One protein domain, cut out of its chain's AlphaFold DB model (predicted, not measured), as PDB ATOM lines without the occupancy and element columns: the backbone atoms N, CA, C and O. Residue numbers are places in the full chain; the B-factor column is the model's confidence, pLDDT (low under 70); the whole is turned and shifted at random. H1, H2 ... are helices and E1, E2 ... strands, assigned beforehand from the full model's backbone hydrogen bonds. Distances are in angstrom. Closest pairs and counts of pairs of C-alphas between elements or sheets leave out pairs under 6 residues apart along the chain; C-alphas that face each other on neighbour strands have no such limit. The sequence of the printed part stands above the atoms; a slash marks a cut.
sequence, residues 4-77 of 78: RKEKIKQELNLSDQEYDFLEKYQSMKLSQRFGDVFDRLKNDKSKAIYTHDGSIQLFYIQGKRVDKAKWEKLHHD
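This is residues 4 to 77 of the 78 residues of an uncharacterized protein of Parabacteroides distasonis (UniProt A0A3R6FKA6). A small antiparallel sheet, E1 E2 E3, stands between two unequal parts: a group of three crossed helices, H1, H2 and H3, on one side, and the last helix, H4, over the opposite face. Of the three crossed helices, H3 covers the sheet, while H1 and H2 only graze it. The printed part has 74 residues with four named helices and three named strands, in the order H1 H2 H3 E1 E2 E3 H4, and its class is mixed, helices and strands. The sheet runs E1 - E2 - E3 and is a meander, each strand the antiparallel neighbour of the one before. The whole is compact, with a radius of gyration of the C-alphas of 12.2 A, and rounded, spanning 34 by 26 by 25 A.

Start with H1, residues 4 to 12, and H2, residues 16 to 28: they only just touch, with 3 pairs of C-alphas within 8 A, the closest Lys 9 and Tyr 19 at 6.7 A, about perpendicular at 76 degrees. H3, residues 37 to 43, touches H2 about perpendicular at 80 degrees, with the C-alphas of Gln 26 and Val 37 closest at 5.9 A. H1 and H3 only just touch, with 3 pairs within 8 A, the closest Ile 8 and Phe 38 at 7.4 A. Next come E1, residues 46 to 50, and E2, residues 57 to 61, a hairpin with N 47 and O 60 within hydrogen-bond range at 2.8 A. E2 forms a second hairpin with E3, residues 64 to 66, where N 61 and O 64 are 2.9 A apart. H3 has a height over the sheet of 9.4 A and runs along the strands, at 5 degrees to E2 on the local plane. H4, residues 68 to 75, is on the opposite face, also at a height over the sheet of 9.4 A; the closest C-alphas of E2 and H4 are those of Phe 59 and Trp 71, at 6.6 A. H4 is apart from H1, H2 and H3. In each of the four helices every O i to N i+4 pair is within hydrogen-bond range.

Find C-alpha 4 at (-60.766, -72.881, -20.803); from there H1 runs 12.1 A to C-alpha 12. H2 is 18.2 A long, H3 10.0 A, E1 13.7 A, E2 13.6 A and E3 6.4 A. E1 begins at C-alpha 46, (-61.959, -69.774, 2.508). H4, 10.5 A long, ends at C-alpha 75, (-66.295, -65.803, 9.801).

Look for the two C-alphas farthest apart at Arg 4 and Asp 77, 37.1 A. The printed part has no cut and no long link. In this predicted model, pLDDT is under 70 at residues 28 to 35 and 77.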
ATOM      1  N   ARG A   4     -61.214 -73.040 -22.185       84.44
ATOM      2  CA  ARG A   4     -60.766 -72.881 -20.803       84.44
ATOM      3  C   ARG A   4     -61.639 -71.896 -20.022       84.44
ATOM      4  O   ARG A   4     -62.023 -72.225 -18.902       84.44
ATOM      5  N   LYS A   5     -61.994 -70.744 -20.608       86.44
ATOM      6  CA  LYS A   5     -62.858 -69.731 -19.969       86.44
ATOM      7  C   LYS A   5     -64.209 -70.327 -19.567       86.44
ATOM      8  O   LYS A   5     -64.619 -70.201 -18.416       86.44
ATOM      9  N   GLU A   6     -64.857 -71.048 -20.480       90.94
ATOM     10  CA  GLU A   6     -66.167 -71.659 -20.213       90.94
ATOM     11  C   GLU A   6     -66.105 -72.741 -19.128       90.94
ATOM     12  O   GLU A   6     -66.965 -72.776 -18.247       90.94
ATOM     13  N   LYS A   7     -65.058 -73.578 -19.123       89.88
ATOM     14  CA  LYS A   7     -64.853 -74.583 -18.067       89.88
ATOM     15  C   LYS A   7     -64.691 -73.936 -16.694       89.88
ATOM     16  O   LYS A   7     -65.372 -74.331 -15.755       89.88
ATOM     17  N   ILE A   8     -63.848 -72.909 -16.588       88.19
ATOM     18  CA  ILE A   8     -63.614 -72.197 -15.325       88.19
ATOM     19  C   ILE A   8     -64.897 -71.521 -14.834       88.19
ATOM     20  O   ILE A   8     -65.223 -71.619 -13.651       88.19
ATOM     21  N   LYS A   9     -65.650 -70.874 -15.734       90.62
ATOM     22  CA  LYS A   9     -66.942 -70.262 -15.405       90.62
ATOM     23  C   LYS A   9     -67.929 -71.271 -14.832       90.62
ATOM     24  O   LYS A   9     -68.564 -70.984 -13.822       90.62
ATOM     25  N   GLN A  10     -68.036 -72.447 -15.446       90.31
ATOM     26  CA  GLN A  10     -68.920 -73.509 -14.968       90.31
ATOM     27  C   GLN A  10     -68.445 -74.096 -13.634       90.31
ATOM     28  O   GLN A  10     -69.247 -74.250 -12.718       90.31
ATOM     29  N   GLU A  11     -67.147 -74.379 -13.492       88.56
ATOM     30  CA  GLU A  11     -66.579 -74.955 -12.267       88.56
ATOM     31  C   GLU A  11     -66.712 -74.023 -11.054       88.56
ATOM     32  O   GLU A  11     -67.021 -74.476  -9.953       88.56
ATOM     33  N   LEU A  12     -66.479 -72.721 -11.243       87.19
ATOM     34  CA  LEU A  12     -66.484 -71.727 -10.164       87.19
ATOM     35  C   LEU A  12     -67.795 -70.940 -10.062       87.19
ATOM     36  O   LEU A  12     -67.889 -70.031  -9.230       87.19
ATOM     37  N   ASN A  13     -68.789 -71.293 -10.884       89.94
ATOM     38  CA  ASN A  13     -70.080 -70.621 -11.003       89.94
ATOM     39  C   ASN A  13     -69.920 -69.094 -11.145       89.94
ATOM     40  O   ASN A  13     -70.285 -68.314 -10.257       89.94
ATOM     41  N   LEU A  14     -69.277 -68.685 -12.240       90.00
ATOM     42  CA  LEU A  14     -68.976 -67.294 -12.571       90.00
ATOM     43  C   LEU A  14     -69.810 -66.826 -13.762       90.00
ATOM     44  O   LEU A  14     -69.930 -67.523 -14.771       90.00
ATOM     45  N   SER A  15     -70.294 -65.593 -13.676       91.69
ATOM     46  CA  SER A  15     -70.714 -64.825 -14.848       91.69
ATOM     47  C   SER A  15     -69.505 -64.319 -15.647       91.69
ATOM     48  O   SER A  15     -68.375 -64.303 -15.151       91.69
ATOM     49  N   ASP A  16     -69.733 -63.862 -16.883       90.94
ATOM     50  CA  ASP A  16     -68.671 -63.267 -17.707       90.94
ATOM     51  C   ASP A  16     -68.011 -62.059 -17.031       90.94
ATOM     52  O   ASP A  16     -66.786 -61.974 -16.999       90.94
ATOM     53  N   GLN A  17     -68.800 -61.187 -16.397       91.44
ATOM     54  CA  GLN A  17     -68.284 -60.017 -15.682       91.44
ATOM     55  C   GLN A  17     -67.361 -60.404 -14.515       91.44
ATOM     56  O   GLN A  17     -66.346 -59.750 -14.272       91.44
ATOM     57  N   GLU A  18     -67.693 -61.466 -13.783       91.25
ATOM     58  CA  GLU A  18     -66.906 -61.927 -12.635       91.25
ATOM     59  C   GLU A  18     -65.637 -62.654 -13.065       91.25
ATOM     60  O   GLU A  18     -64.594 -62.491 -12.433       91.25
ATOM     61  N   TYR A  19     -65.714 -63.420 -14.157       90.50
ATOM     62  CA  TYR A  19     -64.537 -64.011 -14.780       90.50
ATOM     63  C   TYR A  19     -63.561 -62.920 -15.228       90.50
ATOM     64  O   TYR A  19     -62.395 -62.957 -14.840       90.50
ATOM     65  N   ASP A  20     -64.037 -61.921 -15.975       89.62
ATOM     66  CA  ASP A  20     -63.193 -60.833 -16.480       89.62
ATOM     67  C   ASP A  20     -62.596 -60.013 -15.320       89.62
ATOM     68  O   ASP A  20     -61.456 -59.549 -15.388       89.62
ATOM     69  N   PHE A  21     -63.336 -59.857 -14.216       89.06
ATOM     70  CA  PHE A  21     -62.807 -59.274 -12.985       89.06
ATOM     71  C   PHE A  21     -61.685 -60.120 -12.375       89.06
ATOM     72  O   PHE A  21     -60.639 -59.568 -12.045       89.06
ATOM     73  N   LEU A  22     -61.869 -61.436 -12.228       87.44
ATOM     74  CA  LEU A  22     -60.848 -62.327 -11.668       87.44
ATOM     75  C   LEU A  22     -59.593 -62.388 -12.548       87.44
ATOM     76  O   LEU A  22     -58.477 -62.329 -12.033       87.44
ATOM     77  N   GLU A  23     -59.762 -62.413 -13.866       86.19
ATOM     78  CA  GLU A  23     -58.667 -62.371 -14.837       86.19
ATOM     79  C   GLU A  23     -57.869 -61.055 -14.741       86.19
ATOM     80  O   GLU A  23     -56.631 -61.051 -14.689       86.19
ATOM     81  N   LYS A  24     -58.563 -59.916 -14.601       84.88
ATOM     82  CA  LYS A  24     -57.924 -58.619 -14.318       84.88
ATOM     83  C   LYS A  24     -57.262 -58.595 -12.942       84.88
ATOM     84  O   LYS A  24     -56.151 -58.091 -12.808       84.88
ATOM     85  N   TYR A  25     -57.903 -59.168 -11.926       80.62
ATOM     86  CA  TYR A  25     -57.383 -59.245 -10.561       80.62
ATOM     87  C   TYR A  25     -56.068 -60.033 -10.494       80.62
ATOM     88  O   TYR A  25     -55.137 -59.622  -9.797       80.62
ATOM     89  N   GLN A  26     -55.963 -61.126 -11.254       76.31
ATOM     90  CA  GLN A  26     -54.721 -61.875 -11.449       76.31
ATOM     91  C   GLN A  26     -53.643 -61.018 -12.118       76.31
ATOM     92  O   GLN A  26     -52.509 -60.996 -11.647       76.31
ATOM     93  N   SER A  27     -54.001 -60.267 -13.161       71.88
ATOM     94  CA  SER A  27     -53.064 -59.404 -13.897       71.88
ATOM     95  C   SER A  27     -52.551 -58.220 -13.064       71.88
ATOM     96  O   SER A  27     -51.394 -57.827 -13.187       71.88
ATOM     97  N   MET A  28     -53.384 -57.661 -12.178       66.88
ATOM     98  CA  MET A  28     -53.009 -56.552 -11.289       66.88
ATOM     99  C   MET A  28     -52.101 -56.997 -10.133       66.88
ATOM    100  O   MET A  28     -51.286 -56.214  -9.641       66.88
ATOM    101  N   LYS A  29     -52.205 -58.254  -9.689       64.62
ATOM    102  CA  LYS A  29     -51.309 -58.831  -8.679       64.62
ATOM    103  C   LYS A  29     -50.040 -59.364  -9.347       64.62
ATOM    104  O   LYS A  29     -49.861 -60.567  -9.471       64.62
ATOM    105  N   LEU A  30     -49.145 -58.442  -9.707       50.69
ATOM    106  CA  LEU A  30     -47.834 -58.593 -10.376       50.69
ATOM    107  C   LEU A  30     -46.836 -59.647  -9.829       50.69
ATOM    108  O   LEU A  30     -45.676 -59.652 -10.234       50.69
ATOM    109  N   SER A  31     -47.203 -60.544  -8.915       51.53
ATOM    110  CA  SER A  31     -46.258 -61.493  -8.326       51.53
ATOM    111  C   SER A  31     -46.458 -62.915  -8.852       51.53
ATOM    112  O   SER A  31     -47.375 -63.616  -8.429       51.53
ATOM    113  N   GLN A  32     -45.477 -63.383  -9.626       46.22
ATOM    114  CA  GLN A  32     -45.153 -64.788  -9.937       46.22
ATOM    115  C   GLN A  32     -45.141 -65.758  -8.729       46.22
ATOM    116  O   GLN A  32     -44.934 -66.953  -8.902       46.22
ATOM    117  N   ARG A  33     -45.335 -65.275  -7.494       54.47
ATOM    118  CA  ARG A  33     -45.354 -66.077  -6.261       54.47
ATOM    119  C   ARG A  33     -46.736 -66.567  -5.839       54.47
ATOM    120  O   ARG A  33     -46.826 -67.383  -4.929       54.47
ATOM    121  N   PHE A  34     -47.805 -66.093  -6.468       54.22
ATOM    122  CA  PHE A  34     -49.152 -66.559  -6.179       54.22
ATOM    123  C   PHE A  34     -49.690 -67.270  -7.414       54.22
ATOM    124  O   PHE A  34     -49.767 -66.664  -8.475       54.22
ATOM    125  N   GLY A  35     -50.025 -68.556  -7.269       64.44
ATOM    126  CA  GLY A  35     -50.662 -69.336  -8.329       64.44
ATOM    127  C   GLY A  35     -51.903 -68.643  -8.894       64.44
ATOM    128  O   GLY A  35     -52.437 -67.705  -8.288       64.44
ATOM    129  N   ASP A  36     -52.336 -69.123 -10.055       78.31
ATOM    130  CA  ASP A  36     -53.501 -68.623 -10.780       78.31
ATOM    131  C   ASP A  36     -54.698 -68.418  -9.834       78.31
ATOM    132  O   ASP A  36     -54.947 -69.231  -8.937       78.31
ATOM    133  N   VAL A  37     -55.405 -67.290  -9.968       80.62
ATOM    134  CA  VAL A  37     -56.486 -66.948  -9.034       80.62
ATOM    135  C   VAL A  37     -57.559 -68.033  -9.023       80.62
ATOM    136  O   VAL A  37     -58.088 -68.339  -7.957       80.62
ATOM    137  N   PHE A  38     -57.820 -68.674 -10.163       83.75
ATOM    138  CA  PHE A  38     -58.794 -69.745 -10.284       83.75
ATOM    139  C   PHE A  38     -58.313 -71.015  -9.570       83.75
ATOM    140  O   PHE A  38     -59.091 -71.629  -8.841       83.75
ATOM    141  N   ASP A  39     -57.028 -71.367  -9.681       82.75
ATOM    142  CA  ASP A  39     -56.441 -72.485  -8.926       82.75
ATOM    143  C   ASP A  39     -56.457 -72.232  -7.420       82.75
ATOM    144  O   ASP A  39     -56.747 -73.131  -6.627       82.75
ATOM    145  N   ARG A  40     -56.179 -70.997  -6.998       80.44
ATOM    146  CA  ARG A  40     -56.268 -70.630  -5.583       80.44
ATOM    147  C   ARG A  40     -57.696 -70.733  -5.095       80.44
ATOM    148  O   ARG A  40     -57.902 -71.328  -4.052       80.44
ATOM    149  N   LEU A  41     -58.669 -70.228  -5.848       84.56
ATOM    150  CA  LEU A  41     -60.072 -70.369  -5.478       84.56
ATOM    151  C   LEU A  41     -60.434 -71.838  -5.254       84.56
ATOM    152  O   LEU A  41     -60.985 -72.131  -4.203       84.56
ATOM    153  N   LYS A  42     -60.032 -72.755  -6.145       80.88
ATOM    154  CA  LYS A  42     -60.285 -74.202  -6.002       80.88
ATOM    155  C   LYS A  42     -59.661 -74.828  -4.747       80.88
ATOM    156  O   LYS A  42     -60.260 -75.727  -4.166       80.88
ATOM    157  N   ASN A  43     -58.470 -74.382  -4.351       80.38
ATOM    158  CA  ASN A  43     -57.675 -75.026  -3.298       80.38
ATOM    159  C   ASN A  43     -57.718 -74.310  -1.937       80.38
ATOM    160  O   ASN A  43     -57.279 -74.873  -0.934       80.38
ATOM    161  N   ASP A  44     -58.201 -73.070  -1.878       80.00
ATOM    162  CA  ASP A  44     -58.244 -72.292  -0.643       80.00
ATOM    163  C   ASP A  44     -59.399 -72.759   0.261       80.00
ATOM    164  O   ASP A  44     -60.492 -73.111  -0.198       80.00
ATOM    165  N   LYS A  45     -59.157 -72.764   1.578       83.00
ATOM    166  CA  LYS A  45     -60.170 -73.158   2.569       83.00
ATOM    167  C   LYS A  45     -61.315 -72.154   2.602       83.00
ATOM    168  O   LYS A  45     -62.465 -72.579   2.656       83.00
ATOM    169  N   SER A  46     -60.990 -70.865   2.534       87.56
ATOM    170  CA  SER A  46     -61.959 -69.774   2.508       87.56
ATOM    171  C   SER A  46     -61.349 -68.548   1.833       87.56
ATOM    172  O   SER A  46     -60.340 -68.015   2.296       87.56
ATOM    173  N   LYS A  47     -61.989 -68.039   0.776       88.06
ATOM    174  CA  LYS A  47     -61.551 -66.834   0.070       88.06
ATOM    175  C   LYS A  47     -62.695 -65.864  -0.216       88.06
ATOM    176  O   LYS A  47     -63.672 -66.233  -0.856       88.06
ATOM    177  N   ALA A  48     -62.508 -64.603   0.174       89.12
ATOM    178  CA  ALA A  48     -63.315 -63.475  -0.281       89.12
ATOM    179  C   ALA A  48     -62.505 -62.604  -1.248       89.12
ATOM    180  O   ALA A  48     -61.329 -62.311  -1.001       89.12
ATOM    181  N   ILE A  49     -63.133 -62.197  -2.348       88.06
ATOM    182  CA  ILE A  49     -62.572 -61.278  -3.342       88.06
ATOM    183  C   ILE A  49     -63.664 -60.288  -3.722       88.06
ATOM    184  O   ILE A  49     -64.773 -60.690  -4.057       88.06
ATOM    185  N   TYR A  50     -63.354 -58.998  -3.685       88.94
ATOM    186  CA  TYR A  50     -64.311 -57.954  -4.017       88.94
ATOM    187  C   TYR A  50     -63.641 -56.782  -4.728       88.94
ATOM    188  O   TYR A  50     -62.436 -56.554  -4.575       88.94
ATOM    189  N   THR A  51     -64.420 -56.062  -5.534       86.75
ATOM    190  CA  THR A  51     -64.004 -54.785  -6.126       86.75
ATOM    191  C   THR A  51     -63.928 -53.699  -5.054       86.75
ATOM    192  O   THR A  51     -64.546 -53.809  -3.996       86.75
ATOM    193  N   HIS A  52     -63.158 -52.638  -5.313       81.31
ATOM    194  CA  HIS A  52     -62.998 -51.532  -4.361       81.31
ATOM    195  C   HIS A  52     -64.325 -50.818  -4.070       81.31
ATOM    196  O   HIS A  52     -64.596 -50.457  -2.931       81.31
ATOM    197  N   ASP A  53     -65.164 -50.667  -5.095       86.62
ATOM    198  CA  ASP A  53     -66.503 -50.080  -5.009       86.62
ATOM    199  C   ASP A  53     -67.579 -51.077  -4.532       86.62
ATOM    200  O   ASP A  53     -68.725 -50.697  -4.312       86.62
ATOM    201  N   GLY A  54     -67.226 -52.355  -4.355       85.25
ATOM    202  CA  GLY A  54     -68.117 -53.380  -3.815       85.25
ATOM    203  C   GLY A  54     -69.179 -53.917  -4.780       85.25
ATOM    204  O   GLY A  54     -69.983 -54.750  -4.353       85.25
ATOM    205  N   SER A  55     -69.181 -53.502  -6.054       88.62
ATOM    206  CA  SER A  55     -70.082 -54.022  -7.099       88.62
ATOM    207  C   SER A  55     -69.975 -55.528  -7.328       88.62
ATOM    208  O   SER A  55     -70.972 -56.169  -7.653       88.62
ATOM    209  N   ILE A  56     -68.785 -56.104  -7.158       89.56
ATOM    210  CA  ILE A  56     -68.553 -57.542  -7.276       89.56
ATOM    211  C   ILE A  56     -68.034 -58.041  -5.940       89.56
ATOM    212  O   ILE A  56     -67.036 -57.537  -5.425       89.56
ATOM    213  N   GLN A  57     -68.702 -59.055  -5.398       91.38
ATOM    214  CA  GLN A  57     -68.311 -59.742  -4.173       91.38
ATOM    215  C   GLN A  57     -68.412 -61.247  -4.407       91.38
ATOM    216  O   GLN A  57     -69.494 -61.794  -4.625       91.38
ATOM    217  N   LEU A  58     -67.263 -61.915  -4.388       91.75
ATOM    218  CA  LEU A  58     -67.140 -63.348  -4.596       91.75
ATOM    219  C   LEU A  58     -66.650 -63.991  -3.303       91.75
ATOM    220  O   LEU A  58     -65.605 -63.611  -2.770       91.75
ATOM    221  N   PHE A  59     -67.388 -64.988  -2.827       91.62
ATOM    222  CA  PHE A  59     -67.073 -65.725  -1.612       91.62
ATOM    223  C   PHE A  59     -66.965 -67.209  -1.933       91.62
ATOM    224  O   PHE A  59     -67.837 -67.773  -2.596       91.62
ATOM    225  N   TYR A  60     -65.901 -67.844  -1.455       90.44
ATOM    226  CA  TYR A  60     -65.607 -69.249  -1.705       90.44
ATOM    227  C   TYR A  60     -65.228 -69.953  -0.416       90.44
ATOM    228  O   TYR A  60     -64.352 -69.482   0.295       90.44
ATOM    229  N   ILE A  61     -65.832 -71.105  -0.144       89.44
ATOM    230  CA  ILE A  61     -65.463 -71.992   0.963       89.44
ATOM    231  C   ILE A  61     -65.126 -73.351   0.355       89.44
ATOM    232  O   ILE A  61     -65.954 -73.931  -0.348       89.44
ATOM    233  N   GLN A  62     -63.915 -73.850   0.611       87.69
ATOM    234  CA  GLN A  62     -63.398 -75.113   0.067       87.69
ATOM    235  C   GLN A  62     -63.580 -75.208  -1.459       87.69
ATOM    236  O   GLN A  62     -64.131 -76.179  -1.978       87.69
ATOM    237  N   GLY A  63     -63.218 -74.140  -2.176       84.88
ATOM    238  CA  GLY A  63     -63.379 -74.046  -3.630       84.88
ATOM    239  C   GLY A  63     -64.797 -73.926  -4.167       84.88
ATOM    240  O   GLY A  63     -64.973 -73.764  -5.372       84.88
ATOM    241  N   LYS A  64     -65.817 -73.934  -3.306       87.81
ATOM    242  CA  LYS A  64     -67.213 -73.768  -3.713       87.81
ATOM    243  C   LYS A  64     -67.683 -72.355  -3.456       87.81
ATOM    244  O   LYS A  64     -67.501 -71.822  -2.362       87.81
ATOM    245  N   ARG A  65     -68.340 -71.777  -4.456       89.62
ATOM    246  CA  ARG A  65     -68.954 -70.465  -4.324       89.62
ATOM    247  C   ARG A  65     -70.091 -70.499  -3.302       89.62
ATOM    248  O   ARG A  65     -70.897 -71.429  -3.295       89.62
ATOM    249  N   VAL A  66     -70.141 -69.483  -2.452       91.62
ATOM    250  CA  VAL A  66     -71.181 -69.295  -1.439       91.62
ATOM    251  C   VAL A  66     -71.716 -67.869  -1.481       91.62
ATOM    252  O   VAL A  66     -71.061 -66.947  -1.966       91.62
ATOM    253  N   ASP A  67     -72.925 -67.694  -0.975       91.62
ATOM    254  CA  ASP A  67     -73.519 -66.392  -0.703       91.62
ATOM    255  C   ASP A  67     -72.881 -65.709   0.517       91.62
ATOM    256  O   ASP A  67     -72.259 -66.333   1.384       91.62
ATOM    257  N   LYS A  68     -73.056 -64.385   0.573       90.44
ATOM    258  CA  LYS A  68     -72.508 -63.529   1.629       90.44
ATOM    259  C   LYS A  68     -72.973 -63.963   3.021       90.44
ATOM    260  O   LYS A  68     -72.152 -64.047   3.922       90.44
ATOM    261  N   ALA A  69     -74.252 -64.304   3.182       90.56
ATOM    262  CA  ALA A  69     -74.803 -64.716   4.472       90.56
ATOM    263  C   ALA A  69     -74.098 -65.969   5.020       90.56
ATOM    264  O   ALA A  69     -73.727 -66.022   6.194       90.56
ATOM    265  N   LYS A  70     -73.861 -66.972   4.163       90.12
ATOM    266  CA  LYS A  70     -73.112 -68.176   4.536       90.12
ATOM    267  C   LYS A  70     -71.644 -67.883   4.848       90.12
ATOM    268  O   LYS A  70     -71.102 -68.479   5.778       90.12
ATOM    269  N   TRP A  71     -71.014 -66.983   4.095       91.38
ATOM    270  CA  TRP A  71     -69.654 -66.521   4.372       91.38
ATOM    271  C   TRP A  71     -69.554 -65.827   5.736       91.38
ATOM    272  O   TRP A  71     -68.721 -66.202   6.558       91.38
ATOM    273  N   GLU A  72     -70.431 -64.857   5.998       90.25
ATOM    274  CA  GLU A  72     -70.466 -64.100   7.251       90.25
ATOM    275  C   GLU A  72     -70.691 -65.028   8.443       90.25
ATOM    276  O   GLU A  72     -69.940 -64.955   9.407       90.25
ATOM    277  N   LYS A  73     -71.621 -65.986   8.353       88.88
ATOM    278  CA  LYS A  73     -71.851 -66.967   9.425       88.88
ATOM    279  C   LYS A  73     -70.603 -67.786   9.785       88.88
ATOM    280  O   LYS A  73     -70.435 -68.145  10.942       88.88
ATOM    281  N   LEU A  74     -69.743 -68.105   8.815       86.25
ATOM    282  CA  LEU A  74     -68.516 -68.865   9.074       86.25
ATOM    283  C   LEU A  74     -67.415 -68.007   9.722       86.25
ATOM    284  O   LEU A  74     -66.568 -68.543  10.429       86.25
ATOM    285  N   HIS A  75     -67.404 -66.699   9.455       81.31
ATOM    286  CA  HIS A  75     -66.295 -65.803   9.801       81.31
ATOM    287  C   HIS A  75     -66.630 -64.736  10.863       81.31
ATOM    288  O   HIS A  75     -65.716 -64.061  11.319       81.31
ATOM    289  N   HIS A  76     -67.897 -64.581  11.265       72.44
ATOM    290  CA  HIS A  76     -68.325 -63.726  12.387       72.44
ATOM    291  C   HIS A  76     -68.411 -64.461  13.736       72.44
ATOM    292  O   HIS A  76     -68.607 -63.809  14.754       72.44
ATOM    293  N   ASP A  77     -68.256 -65.785  13.771       55.91
ATOM    294  CA  ASP A  77     -68.258 -66.587  15.009       55.91
ATOM    295  C   ASP A  77     -66.842 -66.686  15.642       55.91
ATOM    296  O   ASP A  77     -66.461 -67.713  16.200       55.91
TER     297      ASP A  77